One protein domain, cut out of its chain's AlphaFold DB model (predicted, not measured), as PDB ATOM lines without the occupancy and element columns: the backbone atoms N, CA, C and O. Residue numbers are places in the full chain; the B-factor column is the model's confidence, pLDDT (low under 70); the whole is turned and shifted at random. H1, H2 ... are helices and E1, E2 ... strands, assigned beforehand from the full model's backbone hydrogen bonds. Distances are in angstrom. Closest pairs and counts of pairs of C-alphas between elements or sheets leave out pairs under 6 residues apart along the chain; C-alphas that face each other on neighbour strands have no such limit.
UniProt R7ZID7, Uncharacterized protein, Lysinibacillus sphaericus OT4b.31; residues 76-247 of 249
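This is residues 76 to 247 of the 249 residues of an uncharacterized protein of Lysinibacillus sphaericus OT4b.31 (UniProt R7ZID7). Two strongly twisted sheets wrap towards each other into a flattened, incompletely joined barrel, with helices H1 and H2 at one end. On one side E10 runs on into E11 from sheet to sheet; on another, E5 comes near E6 and E7. The 172 printed residues hold two named helices and eleven strands, in the order E1 E2 E3 H1 E4 E5 E6 E7 E8 E9 H2 E10 E11. Both sheets are mixed, ordered E2 E11 E9 E4 E7 E6 and E5 E8 E3 E1 E10, and the class is mixed, helices and strands. The whole is compact, with a radius of gyration of the C-alphas of 17.2 A, and only just elongated, spanning 55 by 36 by 28 A.

The sheet of six holds E2, residues 91 to 96, E11, 240 to 246, E9, 204 to 213, 28.6 A long, E4, 130 to 137, 21.9 A, E7, 168 to 170, and E6, 160 to 162. The sheet of five holds E5, residues 141 to 150, 25.7 A, E8, 187 to 197, 30.8 A, E3, 106 to 116, 32.7 A, E1, 76 to 82, and E10, 233 to 237. H1 is residues 119 to 127 and H2 residues 219 to 232, 19.7 A. E1 begins at C-alpha 76 (-26.474, 36.727, 13.760); E11 ends at C-alpha 246 (-37.422, 63.696, -11.436).

The sheet of six is curled like part of a barrel. E2 and E11 are parallel, with N 92 and O 241 2.8 A apart. E11 and E9 are antiparallel, with N 242 and O 205 at 2.8 A; so are E9 and E4, with N 133 and O 210 at 2.8 A, and E4 and E7, with N 134 and O 168 at 2.8 A. E6 and E7 form a hairpin, N 169 and O 161 at 2.8 A. In the other sheet E5 and E8, with N 142 and O 196 at 2.8 A, E8 and E3, N 108 and O 193 at 2.8 A, and E3 and E1, N 78 and O 113 at 2.8 A, are antiparallel; E1 and E10 are parallel, N 77 and O 234 at 2.8 A. Between the sheets, the closest C-alphas of E5 and E6 are those of Asn 147 and Val 160, 5.9 A apart, and E10 runs on into E11 at 24 degrees. E3 and E4 are apart. H1 only grazes the sheet of six with residues 122 to 127, and H2 with 221 to 230. H1 and H2 are close but not clearly touching, Thr 121 and Leu 232 having the closest C-alphas at 7.1 A. In both helices every O i to N i+4 pair is within hydrogen-bond range.

The C-alphas farthest apart, those of Ser 99 and Leu 120, are 55.6 A apart. The printed part has no cut. The link from E7 to E8, residues 171 to 186, is long. Mean pLDDT of the printed part is 70.4; 63 residues are under 70, among them 136 to 158, 173 to 186 and 197 to 205.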
ATOM      1  N   GLU A  76     -26.636  36.112  15.073       87.31
ATOM      2  CA  GLU A  76     -26.474  36.727  13.760       87.31
ATOM      3  C   GLU A  76     -27.729  37.509  13.379       87.31
ATOM      4  O   GLU A  76     -28.832  36.970  13.343       87.31
ATOM      5  N   ILE A  77     -27.556  38.789  13.054       84.00
ATOM      6  CA  ILE A  77     -28.621  39.671  12.580       84.00
ATOM      7  C   ILE A  77     -28.296  40.063  11.141       84.00
ATOM      8  O   ILE A  77     -27.390  40.864  10.892       84.00
ATOM      9  N   LYS A  78     -29.049  39.514  10.188       83.25
ATOM     10  CA  LYS A  78     -28.942  39.829   8.760       83.25
ATOM     11  C   LYS A  78     -30.044  40.803   8.381       83.25
ATOM     12  O   LYS A  78     -31.223  40.462   8.415       83.25
ATOM     13  N   VAL A  79     -29.656  42.016   7.994       79.06
ATOM     14  CA  VAL A  79     -30.601  43.054   7.568       79.06
ATOM     15  C   VAL A  79     -30.525  43.233   6.059       79.06
ATOM     16  O   VAL A  79     -29.534  43.729   5.513       79.06
ATOM     17  N   ASN A  80     -31.601  42.843   5.385       79.38
ATOM     18  CA  ASN A  80     -31.765  42.950   3.946       79.38
ATOM     19  C   ASN A  80     -32.928  43.870   3.591       79.38
ATOM     20  O   ASN A  80     -33.949  43.918   4.270       79.38
ATOM     21  N   PHE A  81     -32.781  44.564   2.470       72.94
ATOM     22  CA  PHE A  81     -33.867  45.304   1.848       72.94
ATOM     23  C   PHE A  81     -34.367  44.476   0.694       72.94
ATOM     24  O   PHE A  81     -33.561  44.073  -0.149       72.94
ATOM     25  N   LYS A  82     -35.666  44.219   0.648       72.38
ATOM     26  CA  LYS A  82     -36.260  43.516  -0.478       72.38
ATOM     27  C   LYS A  82     -37.429  44.312  -1.028       72.38
ATOM     28  O   LYS A  82     -38.062  45.079  -0.306       72.38
ATOM     29  N   ASN A  83     -37.664  44.183  -2.329       68.62
ATOM     30  CA  ASN A  83     -38.871  44.738  -2.937       68.62
ATOM     31  C   ASN A  83     -40.058  43.806  -2.666       68.62
ATOM     32  O   ASN A  83     -39.902  42.723  -2.105       68.62
ATOM     33  N   VAL A  84     -41.237  44.215  -3.131       67.69
ATOM     34  CA  VAL A  84     -42.468  43.408  -3.072       67.69
ATOM     35  C   VAL A  84     -42.282  42.022  -3.721       67.69
ATOM     36  O   VAL A  84     -42.900  41.054  -3.298       67.69
ATOM     37  N   ASN A  85     -41.342  41.893  -4.666       68.94
ATOM     38  CA  ASN A  85     -40.995  40.642  -5.348       68.94
ATOM     39  C   ASN A  85     -39.874  39.845  -4.645       68.94
ATOM     40  O   ASN A  85     -39.278  38.963  -5.256       68.94
ATOM     41  N   ASN A  86     -39.545  40.157  -3.384       68.81
ATOM     42  CA  ASN A  86     -38.538  39.465  -2.563       68.81
ATOM     43  C   ASN A  86     -37.087  39.523  -3.110       68.81
ATOM     44  O   ASN A  86     -36.210  38.805  -2.624       68.81
ATOM     45  N   ASN A  87     -36.796  40.412  -4.066       75.38
ATOM     46  CA  ASN A  87     -35.451  40.620  -4.610       75.38
ATOM     47  C   ASN A  87     -34.660  41.614  -3.757       75.38
ATOM     48  O   ASN A  87     -35.188  42.657  -3.373       75.38
ATOM     49  N   GLN A  88     -33.381  41.321  -3.503       75.25
ATOM     50  CA  GLN A  88     -32.513  42.184  -2.701       75.25
ATOM     51  C   GLN A  88     -32.270  43.537  -3.390       75.25
ATOM     52  O   GLN A  88     -31.880  43.601  -4.555       75.25
ATOM     53  N   ILE A  89     -32.439  44.628  -2.645       73.12
ATOM     54  CA  ILE A  89     -32.248  46.000  -3.116       73.12
ATOM     55  C   ILE A  89     -31.060  46.638  -2.390       73.12
ATOM     56  O   ILE A  89     -30.945  46.576  -1.170       73.12
ATOM     57  N   LYS A  90     -30.185  47.316  -3.135       76.19
ATOM     58  CA  LYS A  90     -29.110  48.164  -2.569       76.19
ATOM     59  C   LYS A  90     -29.315  49.654  -2.848       76.19
ATOM     60  O   LYS A  90     -28.742  50.510  -2.172       76.19
ATOM     61  N   LYS A  91     -30.115  49.974  -3.864       76.19
ATOM     62  CA  LYS A  91     -30.433  51.334  -4.297       76.19
ATOM     63  C   LYS A  91     -31.909  51.424  -4.633       76.19
ATOM     64  O   LYS A  91     -32.443  50.531  -5.277       76.19
ATOM     65  N   LEU A  92     -32.513  52.525  -4.244       73.94
ATOM     66  CA  LEU A  92     -33.927  52.788  -4.388       73.94
ATOM     67  C   LEU A  92     -34.073  54.162  -5.019       73.94
ATOM     68  O   LEU A  92     -33.402  55.105  -4.603       73.94
ATOM     69  N   ALA A  93     -34.876  54.236  -6.072       75.19
ATOM     70  CA  ALA A  93     -35.202  55.477  -6.747       75.19
ATOM     71  C   ALA A  93     -36.666  55.789  -6.456       75.19
ATOM     72  O   ALA A  93     -37.536  54.973  -6.750       75.19
ATOM     73  N   ILE A  94     -36.908  56.938  -5.836       76.06
ATOM     74  CA  ILE A  94     -38.238  57.510  -5.689       76.06
ATOM     75  C   ILE A  94     -38.394  58.466  -6.862       76.06
ATOM     76  O   ILE A  94     -37.726  59.504  -6.919       76.06
ATOM     77  N   ASN A  95     -39.221  58.064  -7.817       77.88
ATOM     78  CA  ASN A  95     -39.582  58.917  -8.928       77.88
ATOM     79  C   ASN A  95     -40.642  59.920  -8.468       77.88
ATOM     80  O   ASN A  95     -41.551  59.547  -7.728       77.88
ATOM     81  N   TYR A  96     -40.520  61.172  -8.895       73.62
ATOM     82  CA  TYR A  96     -41.541  62.188  -8.658       73.62
ATOM     83  C   TYR A  96     -41.779  63.005  -9.925       73.62
ATOM     84  O   TYR A  96     -40.846  63.274 -10.686       73.62
ATOM     85  N   SER A  97     -43.030  63.424 -10.116       73.88
ATOM     86  CA  SER A  97     -43.378  64.473 -11.070       73.88
ATOM     87  C   SER A  97     -43.501  65.801 -10.327       73.88
ATOM     88  O   SER A  97     -43.854  65.831  -9.143       73.88
ATOM     89  N   THR A  98     -43.256  66.915 -11.010       71.62
ATOM     90  CA  THR A  98     -43.451  68.261 -10.445       71.62
ATOM     91  C   THR A  98     -44.899  68.480  -9.986       71.62
ATOM     92  O   THR A  98     -45.130  69.200  -9.020       71.62
ATOM     93  N   SER A  99     -45.866  67.805 -10.619       71.88
ATOM     94  CA  SER A  99     -47.294  67.844 -10.276       71.88
ATOM     95  C   SER A  99     -47.700  66.988  -9.070       71.88
ATOM     96  O   SER A  99     -48.664  67.334  -8.398       71.88
ATOM     97  N   THR A 100     -46.989  65.896  -8.763       68.94
ATOM     98  CA  THR A 100     -47.336  64.943  -7.676       68.94
ATOM     99  C   THR A 100     -46.323  64.951  -6.528       68.94
ATOM    100  O   THR A 100     -46.296  64.061  -5.675       68.94
ATOM    101  N   MET A 101     -45.472  65.978  -6.489       63.41
ATOM    102  CA  MET A 101     -44.341  66.096  -5.572       63.41
ATOM    103  C   MET A 101     -44.753  65.961  -4.095       63.41
ATOM    104  O   MET A 101     -44.103  65.240  -3.349       63.41
ATOM    105  N   LEU A 102     -45.863  66.577  -3.671       66.19
ATOM    106  CA  LEU A 102     -46.335  66.522  -2.276       66.19
ATOM    107  C   LEU A 102     -46.985  65.183  -1.881       66.19
ATOM    108  O   LEU A 102     -47.112  64.893  -0.695       66.19
ATOM    109  N   GLU A 103     -47.360  64.357  -2.856       66.25
ATOM    110  CA  GLU A 103     -48.057  63.079  -2.652       66.25
ATOM    111  C   GLU A 103     -47.122  61.873  -2.818       66.25
ATOM    112  O   GLU A 103     -47.527  60.719  -2.661       66.25
ATOM    113  N   THR A 104     -45.847  62.122  -3.135       70.62
ATOM    114  CA  THR A 104     -44.877  61.068  -3.425       70.62
ATOM    115  C   THR A 104     -44.530  60.291  -2.150       70.62
ATOM    116  O   THR A 104     -43.721  60.722  -1.327       70.62
ATOM    117  N   LYS A 105     -45.122  59.102  -2.015       71.44
ATOM    118  CA  LYS A 105     -44.848  58.127  -0.955       71.44
ATOM    119  C   LYS A 105     -44.312  56.843  -1.566       71.44
ATOM    120  O   LYS A 105     -44.812  56.364  -2.579       71.44
ATOM    121  N   ALA A 106     -43.319  56.257  -0.911       69.38
ATOM    122  CA  ALA A 106     -42.789  54.964  -1.305       69.38
ATOM    123  C   ALA A 106     -42.751  54.013  -0.103       69.38
ATOM    124  O   ALA A 106     -42.298  54.385   0.982       69.38
ATOM    125  N   VAL A 107     -43.265  52.798  -0.305       69.06
ATOM    126  CA  VAL A 107     -43.418  51.765   0.728       69.06
ATOM    127  C   VAL A 107     -42.475  50.605   0.438       69.06
ATOM    128  O   VAL A 107     -42.430  50.095  -0.683       69.06
ATOM    129  N   TYR A 108     -41.726  50.181   1.451       69.94
ATOM    130  CA  TYR A 108     -40.761  49.086   1.370       69.94
ATOM    131  C   TYR A 108     -40.841  48.198   2.602       69.94
ATOM    132  O   TYR A 108     -41.351  48.610   3.633       69.94
ATOM    133  N   PHE A 109     -40.274  46.996   2.525       71.12
ATOM    134  CA  PHE A 109     -40.173  46.105   3.676       71.12
ATOM    135  C   PHE A 109     -38.707  45.886   4.031       71.12
ATOM    136  O   PHE A 109     -37.868  45.551   3.183       71.12
ATOM    137  N   PHE A 110     -38.382  46.083   5.303       73.62
ATOM    138  CA  PHE A 110     -37.137  45.573   5.851       73.62
ATOM    139  C   PHE A 110     -37.284  44.079   6.061       73.62
ATOM    140  O   PHE A 110     -38.325  43.624   6.504       73.62
ATOM    141  N   HIS A 111     -36.240  43.314   5.789       75.75
ATOM    142  CA  HIS A 111     -36.177  41.907   6.149       75.75
ATOM    143  C   HIS A 111     -35.025  41.741   7.120       75.75
ATOM    144  O   HIS A 111     -33.857  41.774   6.727       75.75
ATOM    145  N   ILE A 112     -35.363  41.621   8.395       78.38
ATOM    146  CA  ILE A 112     -34.408  41.373   9.464       78.38
ATOM    147  C   ILE A 112     -34.554  39.901   9.819       78.38
ATOM    148  O   ILE A 112     -35.577  39.508  10.368       78.38
ATOM    149  N   ASN A 113     -33.545  39.107   9.489       79.81
ATOM    150  CA  ASN A 113     -33.454  37.720   9.918       79.81
ATOM    151  C   ASN A 113     -32.492  37.649  11.105       79.81
ATOM    152  O   ASN A 113     -31.371  38.160  11.029       79.81
ATOM    153  N   ILE A 114     -32.949  37.061  12.202       79.50
ATOM    154  CA  ILE A 114     -32.185  36.871  13.432       79.50
ATOM    155  C   ILE A 114     -32.055  35.370  13.650       79.50
ATOM    156  O   ILE A 114     -33.060  34.668  13.707       79.50
ATOM    157  N   SER A 115     -30.829  34.871  13.740       81.62
ATOM    158  CA  SER A 115     -30.544  33.434  13.829       81.62
ATOM    159  C   SER A 115     -29.347  33.155  14.737       81.62
ATOM    160  O   SER A 115     -28.550  34.055  15.018       81.62
ATOM    161  N   GLY A 116     -29.219  31.908  15.194       81.69
ATOM    162  CA  GLY A 116     -28.188  31.509  16.148       81.69
ATOM    163  C   GLY A 116     -28.413  32.116  17.532       81.69
ATOM    164  O   GLY A 116     -29.405  32.784  17.793       81.69
ATOM    165  N   GLY A 117     -27.450  31.944  18.428       79.88
ATOM    166  CA  GLY A 117     -27.597  32.352  19.820       79.88
ATOM    167  C   GLY A 117     -28.382  31.335  20.641       79.88
ATOM    168  O   GLY A 117     -29.534  30.995  20.368       79.88
ATOM    169  N   ASN A 118     -27.737  30.866  21.702       81.44
ATOM    170  CA  ASN A 118     -28.348  29.938  22.634       81.44
ATOM    171  C   ASN A 118     -29.239  30.682  23.642       81.44
ATOM    172  O   ASN A 118     -29.250  31.916  23.740       81.44
ATOM    173  N   LYS A 119     -29.971  29.913  24.449       78.12
ATOM    174  CA  LYS A 119     -30.863  30.434  25.494       78.12
ATOM    175  C   LYS A 119     -30.190  31.459  26.416       78.12
ATOM    176  O   LYS A 119     -30.786  32.492  26.724       78.12
ATOM    177  N   LEU A 120     -28.954  31.196  26.843       82.25
ATOM    178  CA  LEU A 120     -28.210  32.084  27.740       82.25
ATOM    179  C   LEU A 120     -27.884  33.426  27.075       82.25
ATOM    180  O   LEU A 120     -28.073  34.471  27.701       82.25
ATOM    181  N   THR A 121     -27.464  33.417  25.805       84.19
ATOM    182  CA  THR A 121     -27.224  34.648  25.040       84.19
ATOM    183  C   THR A 121     -28.491  35.484  24.941       84.19
ATOM    184  O   THR A 121     -28.458  36.688  25.196       84.19
ATOM    185  N   ASN A 122     -29.626  34.857  24.634       77.88
ATOM    186  CA  ASN A 122     -30.894  35.563  24.461       77.88
ATOM    187  C   ASN A 122     -31.384  36.197  25.767       77.88
ATOM    188  O   ASN A 122     -31.790  37.361  25.770       77.88
ATOM    189  N   ILE A 123     -31.265  35.481  26.891       79.81
ATOM    190  CA  ILE A 123     -31.564  36.025  28.225       79.81
ATOM    191  C   ILE A 123     -30.687  37.245  28.504       79.81
ATOM    192  O   ILE A 123     -31.199  38.296  28.894       79.81
ATOM    193  N   LEU A 124     -29.378  37.139  28.267       82.75
ATOM    194  CA  LEU A 124     -28.439  38.231  28.509       82.75
ATOM    195  C   LEU A 124     -28.755  39.460  27.643       82.75
ATOM    196  O   LEU A 124     -28.817  40.577  28.158       82.75
ATOM    197  N   LEU A 125     -29.001  39.274  26.345       82.06
ATOM    198  CA  LEU A 125     -29.342  40.365  25.425       82.06
ATOM    199  C   LEU A 125     -30.690  41.020  25.763       82.06
ATOM    200  O   LEU A 125     -30.816  42.239  25.607       82.06
ATOM    201  N   ASN A 126     -31.661  40.249  26.263       78.38
ATOM    202  CA  ASN A 126     -32.945  40.760  26.744       78.38
ATOM    203  C   ASN A 126     -32.790  41.567  28.043       78.38
ATOM    204  O   ASN A 126     -33.288  42.687  28.137       78.38
ATOM    205  N   VAL A 127     -32.015  41.066  29.014       80.69
ATOM    206  CA  VAL A 127     -31.681  41.807  30.246       80.69
ATOM    207  C   VAL A 127     -30.991  43.127  29.919       80.69
ATOM    208  O   VAL A 127     -31.267  44.137  30.557       80.69
ATOM    209  N   LEU A 128     -30.133  43.155  28.897       79.75
ATOM    210  CA  LEU A 128     -29.464  44.373  28.427       79.75
ATOM    211  C   LEU A 128     -30.350  45.267  27.544       79.75
ATOM    212  O   LEU A 128     -29.905  46.351  27.144       79.75
ATOM    213  N   LYS A 129     -31.587  44.840  27.267       77.00
ATOM    214  CA  LYS A 129     -32.580  45.518  26.429       77.00
ATOM    215  C   LYS A 129     -32.005  45.947  25.079       77.00
ATOM    216  O   LYS A 129     -31.897  47.145  24.797       77.00
ATOM    217  N   SER A 130     -31.547  44.966  24.306       80.00
ATOM    218  CA  SER A 130     -30.845  45.189  23.038       80.00
ATOM    219  C   SER A 130     -31.824  45.490  21.897       80.00
ATOM    220  O   SER A 130     -32.753  44.734  21.644       80.00
ATOM    221  N   ASP A 131     -31.574  46.568  21.158       78.38
ATOM    222  CA  ASP A 131     -32.421  47.069  20.074       78.38
ATOM    223  C   ASP A 131     -31.659  47.164  18.761       78.38
ATOM    224  O   ASP A 131     -30.476  47.517  18.736       78.38
ATOM    225  N   ILE A 132     -32.373  46.985  17.654       80.19
ATOM    226  CA  ILE A 132     -31.911  47.410  16.331       80.19
ATOM    227  C   ILE A 132     -32.328  48.870  16.150       80.19
ATOM    228  O   ILE A 132     -33.512  49.190  16.127       80.19
ATOM    229  N   ILE A 133     -31.353  49.771  16.029       80.56
ATOM    230  CA  ILE A 133     -31.582  51.192  15.747       80.56
ATOM    231  C   ILE A 133     -31.390  51.446  14.256       80.56
ATOM    232  O   ILE A 133     -30.304  51.220  13.716       80.56
ATOM    233  N   ILE A 134     -32.414  52.008  13.626       77.25
ATOM    234  CA  ILE A 134     -32.417  52.450  12.233       77.25
ATOM    235  C   ILE A 134     -32.171  53.956  12.211       77.25
ATOM    236  O   ILE A 134     -32.953  54.744  12.745       77.25
ATOM    237  N   LYS A 135     -31.053  54.355  11.608       74.25
ATOM    238  CA  LYS A 135     -30.629  55.749  11.478       74.25
ATOM    239  C   LYS A 135     -30.772  56.202  10.037       74.25
ATOM    240  O   LYS A 135     -30.223  55.579   9.130       74.25
ATOM    241  N   TYR A 136     -31.419  57.344   9.855       69.06
ATOM    242  CA  TYR A 136     -31.564  57.994   8.558       69.06
ATOM    243  C   TYR A 136     -30.555  59.122   8.432       69.06
ATOM    244  O   TYR A 136     -30.450  59.984   9.311       69.06
ATOM    245  N   ARG A 137     -29.768  59.104   7.358       65.75
ATOM    246  CA  ARG A 137     -28.757  60.126   7.102       65.75
ATOM    247  C   ARG A 137     -28.721  60.495   5.633       65.75
ATOM    248  O   ARG A 137     -28.434  59.622   4.822       65.75
ATOM    249  N   PRO A 138     -28.816  61.782   5.288       57.69
ATOM    250  CA  PRO A 138     -29.281  62.945   6.076       57.69
ATOM    251  C   PRO A 138     -30.808  62.974   6.375       57.69
ATOM    252  O   PRO A 138     -31.572  62.226   5.774       57.69
ATOM    253  N   LYS A 139     -31.256  63.855   7.296       62.22
ATOM    254  CA  LYS A 139     -32.656  64.009   7.784       62.22
ATOM    255  C   LYS A 139     -33.641  64.647   6.768       62.22
ATOM    256  O   LYS A 139     -34.530  65.395   7.158       62.22
ATOM    257  N   TYR A 140     -33.483  64.401   5.469       60.69
ATOM    258  CA  TYR A 140     -34.310  65.036   4.420       60.69
ATOM    259  C   TYR A 140     -35.562  64.233   4.030       60.69
ATOM    260  O   TYR A 140     -36.208  64.525   3.028       60.69
ATOM    261  N   TYR A 141     -35.878  63.189   4.798       65.00
ATOM    262  CA  TYR A 141     -37.009  62.302   4.556       65.00
ATOM    263  C   TYR A 141     -37.724  62.082   5.887       65.00
ATOM    264  O   TYR A 141     -37.089  61.705   6.876       65.00
ATOM    265  N   GLN A 142     -39.033  62.310   5.906       64.75
ATOM    266  CA  GLN A 142     -39.909  61.770   6.933       64.75
ATOM    267  C   GLN A 142     -40.012  60.270   6.693       64.75
ATOM    268  O   GLN A 142     -40.207  59.804   5.570       64.75
ATOM    269  N   THR A 143     -39.792  59.507   7.754       63.59
ATOM    270  CA  THR A 143     -39.815  58.051   7.689       63.59
ATOM    271  C   THR A 143     -40.659  57.520   8.821       63.59
ATOM    272  O   THR A 143     -40.395  57.777  10.003       63.59
ATOM    273  N   GLU A 144     -41.674  56.767   8.437       63.88
ATOM    274  CA  GLU A 144     -42.519  56.028   9.351       63.88
ATOM    275  C   GLU A 144     -42.150  54.553   9.227       63.88
ATOM    276  O   GLU A 144     -41.998  54.018   8.130       63.88
ATOM    277  N   ILE A 145     -41.922  53.920  10.373       61.19
ATOM    278  CA  ILE A 145     -41.796  52.472  10.452       61.19
ATOM    279  C   ILE A 145     -42.874  52.018  11.415       61.19
ATOM    280  O   ILE A 145     -42.796  52.328  12.605       61.19
ATOM    281  N   SER A 146     -43.864  51.316  10.888       62.09
ATOM    282  CA  SER A 146     -44.930  50.691  11.661       62.09
ATOM    283  C   SER A 146     -44.524  49.275  12.091       62.09
ATOM    284  O   SER A 146     -43.532  48.710  11.612       62.09
ATOM    285  N   ASN A 147     -45.281  48.694  13.031       57.28
ATOM    286  CA  ASN A 147     -45.134  47.284  13.390       57.28
ATOM    287  C   ASN A 147     -45.349  46.439  12.123       57.28
ATOM    288  O   ASN A 147     -46.446  46.402  11.571       57.28
ATOM    289  N   GLY A 148     -44.287  45.799  11.640       48.06
ATOM    290  CA  GLY A 148     -44.372  44.876  10.515       48.06
ATOM    291  C   GLY A 148     -44.964  43.527  10.888       48.06
ATOM    292  O   GLY A 148     -45.272  43.259  12.048       48.06
ATOM    293  N   TRP A 149     -45.033  42.637   9.897       42.28
ATOM    294  CA  TRP A 149     -45.367  41.235  10.132       42.28
ATOM    295  C   TRP A 149     -44.226  40.548  10.895       42.28
ATOM    296  O   TRP A 149     -43.064  40.586  10.473       42.28
ATOM    297  N   ILE A 150     -44.576  39.929  12.021       51.16
ATOM    298  CA  ILE A 150     -43.781  38.920  12.724       51.16
ATOM    299  C   ILE A 150     -44.456  37.577  12.409       51.16
ATOM    300  O   ILE A 150     -45.681  37.523  12.304       51.16
ATOM    301  N   ASN A 151     -43.686  36.498  12.235       42.22
ATOM    302  CA  ASN A 151     -44.247  35.160  11.980       42.22
ATOM    303  C   ASN A 151     -45.204  34.667  13.097       42.22
ATOM    304  O   ASN A 151     -46.001  33.765  12.855       42.22
ATOM    305  N   GLU A 152     -45.184  35.284  14.282       45.19
ATOM    306  CA  GLU A 152     -46.186  35.127  15.342       45.19
ATOM    307  C   GLU A 152     -46.954  36.452  15.530       45.19
ATOM    308  O   GLU A 152     -46.359  37.533  15.519       45.19
ATOM    309  N   LYS A 153     -48.286  36.393  15.700       37.72
ATOM    310  CA  LYS A 153     -49.095  37.584  16.011       37.72
ATOM    311  C   LYS A 153     -48.586  38.192  17.328       37.72
ATOM    312  O   LYS A 153     -48.571  37.471  18.324       37.72
ATOM    313  N   PRO A 154     -48.188  39.478  17.361       44.03
ATOM    314  CA  PRO A 154     -47.705  40.101  18.585       44.03
ATOM    315  C   PRO A 154     -48.816  40.070  19.637       44.03
ATOM    316  O   PRO A 154     -49.918  40.558  19.394       44.03
ATOM    317  N   THR A 155     -48.533  39.451  20.781       44.19
ATOM    318  CA  THR A 155     -49.504  39.215  21.858       44.19
ATOM    319  C   THR A 155     -49.810  40.460  22.671       44.19
ATOM    320  O   THR A 155     -50.879  40.516  23.252       44.19
ATOM    321  N   ASP A 156     -48.913  41.443  22.701       46.03
ATOM    322  CA  ASP A 156     -49.148  42.818  23.148       46.03
ATOM    323  C   ASP A 156     -47.799  43.560  23.103       46.03
ATOM    324  O   ASP A 156     -46.773  42.979  23.457       46.03
ATOM    325  N   GLN A 157     -47.814  44.846  22.728       52.69
ATOM    326  CA  GLN A 157     -46.722  45.849  22.732       52.69
ATOM    327  C   GLN A 157     -46.126  46.263  21.371       52.69
ATOM    328  O   GLN A 157     -45.688  45.463  20.545       52.69
ATOM    329  N   ASN A 158     -46.027  47.589  21.203       57.41
ATOM    330  CA  ASN A 158     -45.268  48.269  20.154       57.41
ATOM    331  C   ASN A 158     -43.765  47.992  20.323       57.41
ATOM    332  O   ASN A 158     -43.073  48.680  21.071       57.41
ATOM    333  N   PHE A 159     -43.251  46.984  19.619       71.25
ATOM    334  CA  PHE A 159     -41.817  46.679  19.568       71.25
ATOM    335  C   PHE A 159     -41.046  47.654  18.664       71.25
ATOM    336  O   PHE A 159     -39.816  47.684  18.708       71.25
ATOM    337  N   VAL A 160     -41.744  48.470  17.867       71.94
ATOM    338  CA  VAL A 160     -41.172  49.584  17.106       71.94
ATOM    339  C   VAL A 160     -41.500  50.909  17.796       71.94
ATOM    340  O   VAL A 160     -42.659  51.189  18.093       71.94
ATOM    341  N   TYR A 161     -40.494  51.750  18.042       73.81
ATOM    342  CA  TYR A 161     -40.688  53.075  18.647       73.81
ATOM    343  C   TYR A 161     -39.618  54.086  18.202       73.81
ATOM    344  O   TYR A 161     -38.595  53.715  17.627       73.81
ATOM    345  N   LYS A 162     -39.837  55.383  18.457       74.38
ATOM    346  CA  LYS A 162     -38.873  56.457  18.156       74.38
ATOM    347  C   LYS A 162     -38.034  56.818  19.385       74.38
ATOM    348  O   LYS A 162     -38.563  56.959  20.484       74.38
ATOM    349  N   ASP A 163     -36.720  56.973  19.210       72.38
ATOM    350  CA  ASP A 163     -35.838  57.500  20.259       72.38
ATOM    351  C   ASP A 163     -35.891  59.040  20.345       72.38
ATOM    352  O   ASP A 163     -36.457  59.710  19.488       72.38
ATOM    353  N   ILE A 164     -35.245  59.627  21.362       75.38
ATOM    354  CA  ILE A 164     -35.177  61.093  21.578       75.38
ATOM    355  C   ILE A 164     -34.561  61.844  20.376       75.38
ATOM    356  O   ILE A 164     -34.710  63.055  20.236       75.38
ATOM    357  N   LYS A 165     -33.827  61.147  19.502       74.06
ATOM    358  CA  LYS A 165     -33.210  61.709  18.294       74.06
ATOM    359  C   LYS A 165     -34.044  61.457  17.036       74.06
ATOM    360  O   LYS A 165     -33.543  61.763  15.949       74.06
ATOM    361  N   ASP A 166     -35.257  60.932  17.195       70.44
ATOM    362  CA  ASP A 166     -36.195  60.544  16.142       70.44
ATOM    363  C   ASP A 166     -35.702  59.376  15.256       70.44
ATOM    364  O   ASP A 166     -36.132  59.179  14.119       70.44
ATOM    365  N   ASN A 167     -34.778  58.554  15.774       75.62
ATOM    366  CA  ASN A 167     -34.415  57.291  15.125       75.62
ATOM    367  C   ASN A 167     -35.451  56.226  15.462       75.62
ATOM    368  O   ASN A 167     -35.897  56.129  16.606       75.62
ATOM    369  N   THR A 168     -35.755  55.358  14.503       76.88
ATOM    370  CA  THR A 168     -36.583  54.186  14.782       76.88
ATOM    371  C   THR A 168     -35.758  53.135  15.515       76.88
ATOM    372  O   THR A 168     -34.629  52.826  15.132       76.88
ATOM    373  N   ARG A 169     -36.338  52.557  16.559       75.69
ATOM    374  CA  ARG A 169     -35.804  51.429  17.308       75.69
ATOM    375  C   ARG A 169     -36.759  50.252  17.227       75.69
ATOM    376  O   ARG A 169     -37.966  50.436  17.319       75.69
ATOM    377  N   ILE A 170     -36.191  49.066  17.057       78.06
ATOM    378  CA  ILE A 170     -36.901  47.791  17.008       78.06
ATOM    379  C   ILE A 170     -36.379  46.941  18.167       78.06
ATOM    380  O   ILE A 170     -35.218  46.514  18.157       78.06
ATOM    381  N   TYR A 171     -37.233  46.716  19.163       75.62
ATOM    382  CA  TYR A 171     -36.933  45.929  20.355       75.62
ATOM    383  C   TYR A 171     -37.105  44.433  20.079       75.62
ATOM    384  O   TYR A 171     -38.082  43.796  20.469       75.62
ATOM    385  N   TRP A 172     -36.149  43.870  19.344       73.25
ATOM    386  CA  TRP A 172     -36.229  42.496  18.847       73.25
ATOM    387  C   TRP A 172     -36.037  41.439  19.941       73.25
ATOM    388  O   TRP A 172     -36.620  40.364  19.837       73.25
ATOM    389  N   THR A 173     -35.282  41.723  21.011       68.69
ATOM    390  CA  THR A 173     -35.011  40.725  22.065       68.69
ATOM    391  C   THR A 173     -36.253  40.328  22.857       68.69
ATOM    392  O   THR A 173     -36.264  39.268  23.472       68.69
ATOM    393  N   HIS A 174     -37.304  41.152  22.835       65.25
ATOM    394  CA  HIS A 174     -38.598  40.827  23.438       65.25
ATOM    395  C   HIS A 174     -39.444  39.900  22.568       65.25
ATOM    396  O   HIS A 174     -40.255  39.151  23.094       65.25
ATOM    397  N   VAL A 175     -39.235  39.924  21.248       60.81
ATOM    398  CA  VAL A 175     -39.908  39.027  20.295       60.81
ATOM    399  C   VAL A 175     -39.332  37.610  20.366       60.81
ATOM    400  O   VAL A 175     -39.980  36.654  19.960       60.81
ATOM    401  N   VAL A 176     -38.166  37.431  20.995       62.66
ATOM    402  CA  VAL A 176     -37.607  36.121  21.382       62.66
ATOM    403  C   VAL A 176     -38.383  35.533  22.584       62.66
ATOM    404  O   VAL A 176     -37.811  34.982  23.526       62.66
ATOM    405  N   GLN A 177     -39.710  35.697  22.597       49.88
ATOM    406  CA  GLN A 177     -40.592  35.634  23.768       49.88
ATOM    407  C   GLN A 177     -40.831  34.217  24.319       49.88
ATOM    408  O   GLN A 177     -41.730  34.009  25.128       49.88
ATOM    409  N   LYS A 178     -40.006  33.235  23.943       47.16
ATOM    410  CA  LYS A 178     -40.105  31.862  24.450       47.16
ATOM    411  C   LYS A 178     -38.909  31.343  25.224       47.16
ATOM    412  O   LYS A 178     -38.936  30.177  25.581       47.16
ATOM    413  N   SER A 179     -37.891  32.139  25.570       43.81
ATOM    414  CA  SER A 179     -36.760  31.637  26.394       43.81
ATOM    415  C   SER A 179     -36.109  30.349  25.843       43.81
ATOM    416  O   SER A 179     -35.421  29.636  26.574       43.81
ATOM    417  N   GLY A 180     -36.403  30.018  24.590       45.22
ATOM    418  CA  GLY A 180     -36.038  28.815  23.879       45.22
ATOM    419  C   GLY A 180     -35.043  29.239  22.827       45.22
ATOM    420  O   GLY A 180     -35.079  30.368  22.338       45.22
ATOM    421  N   GLU A 181     -34.076  28.375  22.607       49.56
ATOM    422  CA  GLU A 181     -32.997  28.547  21.656       49.56
ATOM    423  C   GLU A 181     -33.472  29.166  20.332       49.56
ATOM    424  O   GLU A 181     -34.431  28.699  19.729       49.56
ATOM    425  N   ILE A 182     -32.750  30.177  19.840       53.38
ATOM    426  CA  ILE A 182     -32.750  30.501  18.405       53.38
ATOM    427  C   ILE A 182     -31.692  29.569  17.766       53.38
ATOM    428  O   ILE A 182     -30.805  29.999  17.032       53.38
ATOM    429  N   GLU A 183     -31.666  28.289  18.156       49.28
ATOM    430  CA  GLU A 183     -30.740  27.314  17.564       49.28
ATOM    431  C   GLU A 183     -31.353  26.674  16.316       49.28
ATOM    432  O   GLU A 183     -30.606  26.389  15.383       49.28
ATOM    433  N   GLU A 184     -32.685  26.549  16.242       51.50
ATOM    434  CA  GLU A 184     -33.361  25.876  15.120       51.50
ATOM    435  C   GLU A 184     -34.220  26.814  14.254       51.50
ATOM    436  O   GLU A 184     -34.187  26.694  13.029       51.50
ATOM    437  N   ASP A 185     -34.896  27.814  14.837       57.97
ATOM    438  CA  ASP A 185     -35.782  28.721  14.094       57.97
ATOM    439  C   ASP A 185     -35.207  30.137  13.975       57.97
ATOM    440  O   ASP A 185     -34.961  30.830  14.966       57.97
ATOM    441  N   SER A 186     -35.024  30.611  12.740       67.81
ATOM    442  CA  SER A 186     -34.687  32.014  12.496       67.81
ATOM    443  C   SER A 186     -35.911  32.906  12.692       67.81
ATOM    444  O   SER A 186     -36.971  32.656  12.113       67.81
ATOM    445  N   ILE A 187     -35.755  33.998  13.435       72.62
ATOM    446  CA  ILE A 187     -36.794  35.013  13.594       72.62
ATOM    447  C   ILE A 187     -36.721  35.962  12.402       72.62
ATOM    448  O   ILE A 187     -35.752  36.705  12.241       72.62
ATOM    449  N   ASP A 188     -37.778  35.973  11.599       72.38
ATOM    450  CA  ASP A 188     -37.965  36.951  10.534       72.38
ATOM    451  C   ASP A 188     -38.861  38.095  11.018       72.38
ATOM    452  O   ASP A 188     -40.042  37.908  11.316       72.38
ATOM    453  N   LEU A 189     -38.308  39.306  11.043       72.62
ATOM    454  CA  LEU A 189     -39.054  40.542  11.263       72.62
ATOM    455  C   LEU A 189     -39.159  41.296   9.941       72.62
ATOM    456  O   LEU A 189     -38.139  41.556   9.285       72.62
ATOM    457  N   ARG A 190     -40.383  41.696   9.572       72.31
ATOM    458  CA  ARG A 190     -40.642  42.464   8.345       72.31
ATOM    459  C   ARG A 190     -41.265  43.842   8.579       72.31
ATOM    460  O   ARG A 190     -42.390  44.061   8.129       72.31
ATOM    461  N   PRO A 191     -40.586  44.769   9.289       71.06
ATOM    462  CA  PRO A 191     -41.100  46.122   9.468       71.06
ATOM    463  C   PRO A 191     -41.317  46.808   8.121       71.06
ATOM    464  O   PRO A 191     -40.470  46.734   7.226       71.06
ATOM    465  N   GLU A 192     -42.454  47.481   7.994       68.81
ATOM    466  CA  GLU A 192     -42.765  48.307   6.836       68.81
ATOM    467  C   GLU A 192     -42.045  49.652   6.979       68.81
ATOM    468  O   GLU A 192     -42.054  50.273   8.038       68.81
ATOM    469  N   LEU A 193     -41.375  50.078   5.916       72.06
ATOM    470  CA  LEU A 193     -40.733  51.371   5.769       72.06
ATOM    471  C   LEU A 193     -41.570  52.235   4.841       72.06
ATOM    472  O   LEU A 193     -41.608  52.002   3.632       72.06
ATOM    473  N   ILE A 194     -42.140  53.293   5.388       70.81
ATOM    474  CA  ILE A 194     -42.781  54.347   4.621       70.81
ATOM    475  C   ILE A 194     -41.806  55.520   4.525       70.81
ATOM    476  O   ILE A 194     -41.335  56.037   5.540       70.81
ATOM    477  N   ILE A 195     -41.496  55.935   3.298       69.69
ATOM    478  CA  ILE A 195     -40.586  57.044   3.007       69.69
ATOM    479  C   ILE A 195     -41.370  58.170   2.344       69.69
ATOM    480  O   ILE A 195     -41.915  57.992   1.253       69.69
ATOM    481  N   CYS A 196     -41.354  59.335   2.987       71.31
ATOM    482  CA  CYS A 196     -41.940  60.577   2.498       71.31
ATOM    483  C   CYS A 196     -40.827  61.638   2.424       71.31
ATOM    484  O   CYS A 196     -40.325  62.077   3.464       71.31
ATOM    485  N   PRO A 197     -40.357  62.035   1.232       64.75
ATOM    486  CA  PRO A 197     -39.349  63.087   1.110       64.75
ATOM    487  C   PRO A 197     -39.872  64.410   1.692       64.75
ATOM    488  O   PRO A 197     -40.979  64.823   1.369       64.75
ATOM    489  N   THR A 198     -39.093  65.091   2.541       64.62
ATOM    490  CA  THR A 198     -39.472  66.426   3.063       64.62
ATOM    491  C   THR A 198     -38.874  67.563   2.255       64.62
ATOM    492  O   THR A 198     -39.392  68.677   2.270       64.62
ATOM    493  N   ASN A 199     -37.764  67.302   1.566       59.88
ATOM    494  CA  ASN A 199     -37.111  68.265   0.700       59.88
ATOM    495  C   ASN A 199     -36.503  67.550  -0.511       59.88
ATOM    496  O   ASN A 199     -35.632  66.690  -0.363       59.88
ATOM    497  N   PHE A 200     -36.930  67.948  -1.706       64.12
ATOM    498  CA  PHE A 200     -36.486  67.361  -2.970       64.12
ATOM    499  C   PHE A 200     -35.181  67.980  -3.496       64.12
ATOM    500  O   PHE A 200     -34.605  67.484  -4.459       64.12
ATOM    501  N   ASN A 201     -34.642  68.990  -2.801       59.50
ATOM    502  CA  ASN A 201     -33.332  69.584  -3.086       59.50
ATOM    503  C   ASN A 201     -32.163  68.692  -2.632       59.50
ATOM    504  O   ASN A 201     -31.011  68.996  -2.939       59.50
ATOM    505  N   SER A 202     -32.421  67.604  -1.887       59.03
ATOM    506  CA  SER A 202     -31.382  66.648  -1.497       59.03
ATOM    507  C   SER A 202     -31.513  65.318  -2.242       59.03
ATOM    508  O   SER A 202     -32.395  64.510  -1.938       59.03
ATOM    509  N   PRO A 203     -30.596  65.020  -3.175       61.31
ATOM    510  CA  PRO A 203     -30.768  63.902  -4.092       61.31
ATOM    511  C   PRO A 203     -30.513  62.529  -3.459       61.31
ATOM    512  O   PRO A 203     -30.758  61.525  -4.122       61.31
ATOM    513  N   LYS A 204     -29.955  62.447  -2.236       66.56
ATOM    514  CA  LYS A 204     -29.470  61.181  -1.656       66.56
ATOM    515  C   LYS A 204     -29.709  61.080  -0.150       66.56
ATOM    516  O   LYS A 204     -29.227  61.912   0.615       66.56
ATOM    517  N   SER A 205     -30.350  59.993   0.272       68.81
ATOM    518  CA  SER A 205     -30.400  59.535   1.664       68.81
ATOM    519  C   SER A 205     -29.857  58.119   1.801       68.81
ATOM    520  O   SER A 205     -29.864  57.322   0.864       68.81
ATOM    521  N   GLN A 206     -29.319  57.819   2.973       73.00
ATOM    522  CA  GLN A 206     -28.753  56.539   3.343       73.00
ATOM    523  C   GLN A 206     -29.420  56.048   4.629       73.00
ATOM    524  O   GLN A 206     -29.502  56.770   5.626       73.00
ATOM    525  N   VAL A 207     -29.845  54.789   4.609       71.25
ATOM    526  CA  VAL A 207     -30.339  54.078   5.792       71.25
ATOM    527  C   VAL A 207     -29.186  53.264   6.385       71.25
ATOM    528  O   VAL A 207     -28.509  52.520   5.669       71.25
ATOM    529  N   GLU A 208     -28.923  53.443   7.681       73.19
ATOM    530  CA  GLU A 208     -27.881  52.746   8.448       73.19
ATOM    531  C   GLU A 208     -28.475  52.009   9.653       73.19
ATOM    532  O   GLU A 208     -29.417  52.493  10.279       73.19
ATOM    533  N   TYR A 209     -27.863  50.885  10.035       73.31
ATOM    534  CA  TYR A 209     -28.277  50.076  11.184       73.31
ATOM    535  C   TYR A 209     -27.192  50.017  12.240       73.31
ATOM    536  O   TYR A 209     -26.005  49.897  11.930       73.31
ATOM    537  N   VAL A 210     -27.598  50.091  13.503       79.56
ATOM    538  CA  VAL A 210     -26.700  49.940  14.649       79.56
ATOM    539  C   VAL A 210     -27.441  49.220  15.768       79.56
ATOM    540  O   VAL A 210     -28.564  49.601  16.078       79.56
ATOM    541  N   ILE A 211     -26.807  48.251  16.435       78.50
ATOM    542  CA  ILE A 211     -27.356  47.710  17.685       78.50
ATOM    543  C   ILE A 211     -27.119  48.709  18.832       78.50
ATOM    544  O   ILE A 211     -26.007  49.214  19.031       78.50
ATOM    545  N   GLY A 212     -28.165  48.995  19.602       74.19
ATOM    546  CA  GLY A 212     -28.108  49.823  20.804       74.19
ATOM    547  C   GLY A 212     -28.807  49.180  21.992       74.19
ATOM    548  O   GLY A 212     -29.428  48.141  21.855       74.19
ATOM    549  N   SER A 213     -28.674  49.789  23.166       73.75
ATOM    550  CA  SER A 213     -29.358  49.355  24.389       73.75
ATOM    551  C   SER A 213     -30.261  50.477  24.888       73.75
ATOM    552  O   SER A 213     -29.969  51.654  24.637       73.75
ATOM    553  N   HIS A 214     -31.333  50.128  25.597       70.94
ATOM    554  CA  HIS A 214     -32.192  51.086  26.300       70.94
ATOM    555  C   HIS A 214     -31.527  51.753  27.517       70.94
ATOM    556  O   HIS A 214     -32.001  52.799  27.960       70.94
ATOM    557  N   TYR A 215     -30.442  51.205  28.081       65.81
ATOM    558  CA  TYR A 215     -29.806  51.743  29.298       65.81
ATOM    559  C   TYR A 215     -28.939  52.984  29.021       65.81
ATOM    560  O   TYR A 215     -27.726  52.997  29.236       65.81
ATOM    561  N   TYR A 216     -29.558  54.061  28.538       59.66
ATOM    562  CA  TYR A 216     -28.868  55.309  28.201       59.66
ATOM    563  C   TYR A 216     -28.276  56.032  29.422       59.66
ATOM    564  O   TYR A 216     -27.229  56.669  29.288       59.66
ATOM    565  N   SER A 217     -28.908  55.918  30.595       66.38
ATOM    566  CA  SER A 217     -28.520  56.620  31.827       66.38
ATOM    567  C   SER A 217     -27.403  55.923  32.618       66.38
ATOM    568  O   SER A 217     -26.600  56.592  33.266       66.38
ATOM    569  N   LEU A 218     -27.284  54.595  32.531       78.31
ATOM    570  CA  LEU A 218     -26.353  53.806  33.346       78.31
ATOM    571  C   LEU A 218     -25.047  53.519  32.589       78.31
ATOM    572  O   LEU A 218     -24.945  52.582  31.797       78.31
ATOM    573  N   LYS A 219     -24.008  54.327  32.856       76.75
ATOM    574  CA  LYS A 219     -22.704  54.257  32.162       76.75
ATOM    575  C   LYS A 219     -22.044  52.872  32.233       76.75
ATOM    576  O   LYS A 219     -21.471  52.442  31.233       76.75
ATOM    577  N   ILE A 220     -22.141  52.188  33.376       77.25
ATOM    578  CA  ILE A 220     -21.556  50.852  33.587       77.25
ATOM    579  C   ILE A 220     -22.269  49.814  32.718       77.25
ATOM    580  O   ILE A 220     -21.619  49.136  31.928       77.25
ATOM    581  N   LEU A 221     -23.604  49.753  32.765       74.44
ATOM    582  CA  LEU A 221     -24.381  48.844  31.912       74.44
ATOM    583  C   LEU A 221     -24.161  49.126  30.428       74.44
ATOM    584  O   LEU A 221     -24.055  48.203  29.630       74.44
ATOM    585  N   ARG A 222     -23.999  50.394  30.043       75.69
ATOM    586  CA  ARG A 222     -23.666  50.763  28.663       75.69
ATOM    587  C   ARG A 222     -22.284  50.267  28.235       75.69
ATOM    588  O   ARG A 222     -22.090  49.963  27.057       75.69
ATOM    589  N   LEU A 223     -21.315  50.225  29.149       77.12
ATOM    590  CA  LEU A 223     -19.997  49.646  28.885       77.12
ATOM    591  C   LEU A 223     -20.101  48.125  28.738       77.12
ATOM    592  O   LEU A 223     -19.633  47.593  27.734       77.12
ATOM    593  N   VAL A 224     -20.774  47.461  29.681       78.69
ATOM    594  CA  VAL A 224     -21.043  46.013  29.664       78.69
ATOM    595  C   VAL A 224     -21.750  45.610  28.370       78.69
ATOM    596  O   VAL A 224     -21.276  44.733  27.654       78.69
ATOM    597  N   PHE A 225     -22.798  46.338  27.988       82.06
ATOM    598  CA  PHE A 225     -23.505  46.140  26.729       82.06
ATOM    599  C   PHE A 225     -22.587  46.253  25.514       82.06
ATOM    600  O   PHE A 225     -22.647  45.414  24.627       82.06
ATOM    601  N   LYS A 226     -21.712  47.265  25.448       80.88
ATOM    602  CA  LYS A 226     -20.780  47.412  24.315       80.88
ATOM    603  C   LYS A 226     -19.834  46.222  24.175       80.88
ATOM    604  O   LYS A 226     -19.463  45.901  23.051       80.88
ATOM    605  N   ILE A 227     -19.412  45.632  25.292       76.69
ATOM    606  CA  ILE A 227     -18.539  44.456  25.299       76.69
ATOM    607  C   ILE A 227     -19.338  43.255  24.815       76.69
ATOM    608  O   ILE A 227     -18.982  42.661  23.806       76.69
ATOM    609  N   ILE A 228     -20.464  42.970  25.465       81.44
ATOM    610  CA  ILE A 228     -21.308  41.814  25.155       81.44
ATOM    611  C   ILE A 228     -21.785  41.861  23.705       81.44
ATOM    612  O   ILE A 228     -21.601  40.902  22.973       81.44
ATOM    613  N   ASN A 229     -22.291  43.004  23.246       79.75
ATOM    614  CA  ASN A 229     -22.738  43.206  21.870       79.75
ATOM    615  C   ASN A 229     -21.615  42.987  20.842       79.75
ATOM    616  O   ASN A 229     -21.873  42.542  19.735       79.75
ATOM    617  N   ARG A 230     -20.352  43.272  21.187       80.94
ATOM    618  CA  ARG A 230     -19.222  43.039  20.274       80.94
ATOM    619  C   ARG A 230     -18.950  41.551  20.046       80.94
ATOM    620  O   ARG A 230     -18.525  41.197  18.952       80.94
ATOM    621  N   TYR A 231     -19.127  40.730  21.076       78.75
ATOM    622  CA  TYR A 231     -18.824  39.299  21.030       78.75
ATOM    623  C   TYR A 231     -20.039  38.459  20.644       78.75
ATOM    624  O   TYR A 231     -19.918  37.526  19.861       78.75
ATOM    625  N   LEU A 232     -21.217  38.829  21.147       84.19
ATOM    626  CA  LEU A 232     -22.440  38.043  21.021       84.19
ATOM    627  C   LEU A 232     -23.378  38.493  19.912       84.19
ATOM    628  O   LEU A 232     -24.386  37.832  19.705       84.19
ATOM    629  N   VAL A 233     -23.098  39.590  19.210       83.94
ATOM    630  CA  VAL A 233     -23.962  40.047  18.116       83.94
ATOM    631  C   VAL A 233     -23.130  40.345  16.878       83.94
ATOM    632  O   VAL A 233     -22.300  41.255  16.852       83.94
ATOM    633  N   LYS A 234     -23.397  39.593  15.812       83.94
ATOM    634  CA  LYS A 234     -22.826  39.809  14.483       83.94
ATOM    635  C   LYS A 234     -23.904  40.414  13.596       83.94
ATOM    636  O   LYS A 234     -24.921  39.786  13.335       83.94
ATOM    637  N   ILE A 235     -23.690  41.647  13.143       80.31
ATOM    638  CA  ILE A 235     -24.609  42.312  12.214       80.31
ATOM    639  C   ILE A 235     -24.012  42.247  10.814       80.31
ATOM    640  O   ILE A 235     -22.969  42.858  10.567       80.31
ATOM    641  N   ASP A 236     -24.714  41.594   9.894       80.69
ATOM    642  CA  ASP A 236     -24.496  41.792   8.465       80.69
ATOM    643  C   ASP A 236     -25.538  42.790   7.957       80.69
ATOM    644  O   ASP A 236     -26.741  42.511   7.905       80.69
ATOM    645  N   SER A 237     -25.079  44.005   7.663       71.06
ATOM    646  CA  SER A 237     -25.950  45.086   7.210       71.06
ATOM    647  C   SER A 237     -25.489  45.611   5.865       71.06
ATOM    648  O   SER A 237     -24.369  46.102   5.701       71.06
ATOM    649  N   ASN A 238     -26.403  45.574   4.905       69.38
ATOM    650  CA  ASN A 238     -26.247  46.333   3.680       69.38
ATOM    651  C   ASN A 238     -26.685  47.782   3.922       69.38
ATOM    652  O   ASN A 238     -27.594  48.060   4.701       69.38
ATOM    653  N   LYS A 239     -26.037  48.733   3.247       72.75
ATOM    654  CA  LYS A 239     -26.495  50.127   3.206       72.75
ATOM    655  C   LYS A 239     -27.495  50.272   2.069       72.75
ATOM    656  O   LYS A 239     -27.146  49.977   0.926       72.75
ATOM    657  N   LEU A 240     -28.687  50.785   2.358       74.19
ATOM    658  CA  LEU A 240     -29.624  51.209   1.320       74.19
ATOM    659  C   LEU A 240     -29.400  52.682   1.007       74.19
ATOM    660  O   LEU A 240     -29.380  53.523   1.909       74.19
ATOM    661  N   LYS A 241     -29.252  52.985  -0.282       78.88
ATOM    662  CA  LYS A 241     -29.264  54.357  -0.797       78.88
ATOM    663  C   LYS A 241     -30.623  54.662  -1.415       78.88
ATOM    664  O   LYS A 241     -31.054  53.935  -2.304       78.88
ATOM    665  N   ILE A 242     -31.241  55.745  -0.976       74.88
ATOM    666  CA  ILE A 242     -32.480  56.309  -1.507       74.88
ATOM    667  C   ILE A 242     -32.089  57.517  -2.350       74.88
ATOM    668  O   ILE A 242     -31.394  58.404  -1.857       74.88
ATOM    669  N   ASN A 243     -32.510  57.540  -3.609       78.19
ATOM    670  CA  ASN A 243     -32.318  58.670  -4.503       78.19
ATOM    671  C   ASN A 243     -33.676  59.196  -4.957       78.19
ATOM    672  O   ASN A 243     -34.559  58.402  -5.272       78.19
ATOM    673  N   LEU A 244     -33.803  60.513  -5.055       73.25
ATOM    674  CA  LEU A 244     -34.927  61.139  -5.745       73.25
ATOM    675  C   LEU A 244     -34.573  61.308  -7.217       73.25
ATOM    676  O   LEU A 244     -33.453  61.713  -7.544       73.25
ATOM    677  N   LYS A 245     -35.510  60.972  -8.099       78.44
ATOM    678  CA  LYS A 245     -35.360  61.140  -9.541       78.44
ATOM    679  C   LYS A 245     -36.588  61.857 -10.087       78.44
ATOM    680  O   LYS A 245     -37.697  61.355  -9.968       78.44
ATOM    681  N   GLU A 246     -36.371  63.016 -10.687       76.06
ATOM    682  CA  GLU A 246     -37.422  63.696 -11.436       76.06
ATOM    683  C   GLU A 246     -37.768  62.869 -12.680       76.06
ATOM    684  O   GLU A 246     -36.870  62.454 -13.431       76.06
ATOM    685  N   GLU A 247     -39.054  62.594 -12.883       75.81
ATOM    686  CA  GLU A 247     -39.543  62.025 -14.134       75.81
ATOM    687  C   GLU A 247     -39.460  63.101 -15.212       75.81
ATOM    688  O   GLU A 247     -40.234  64.055 -15.238       75.81
TER     689      GLU A 247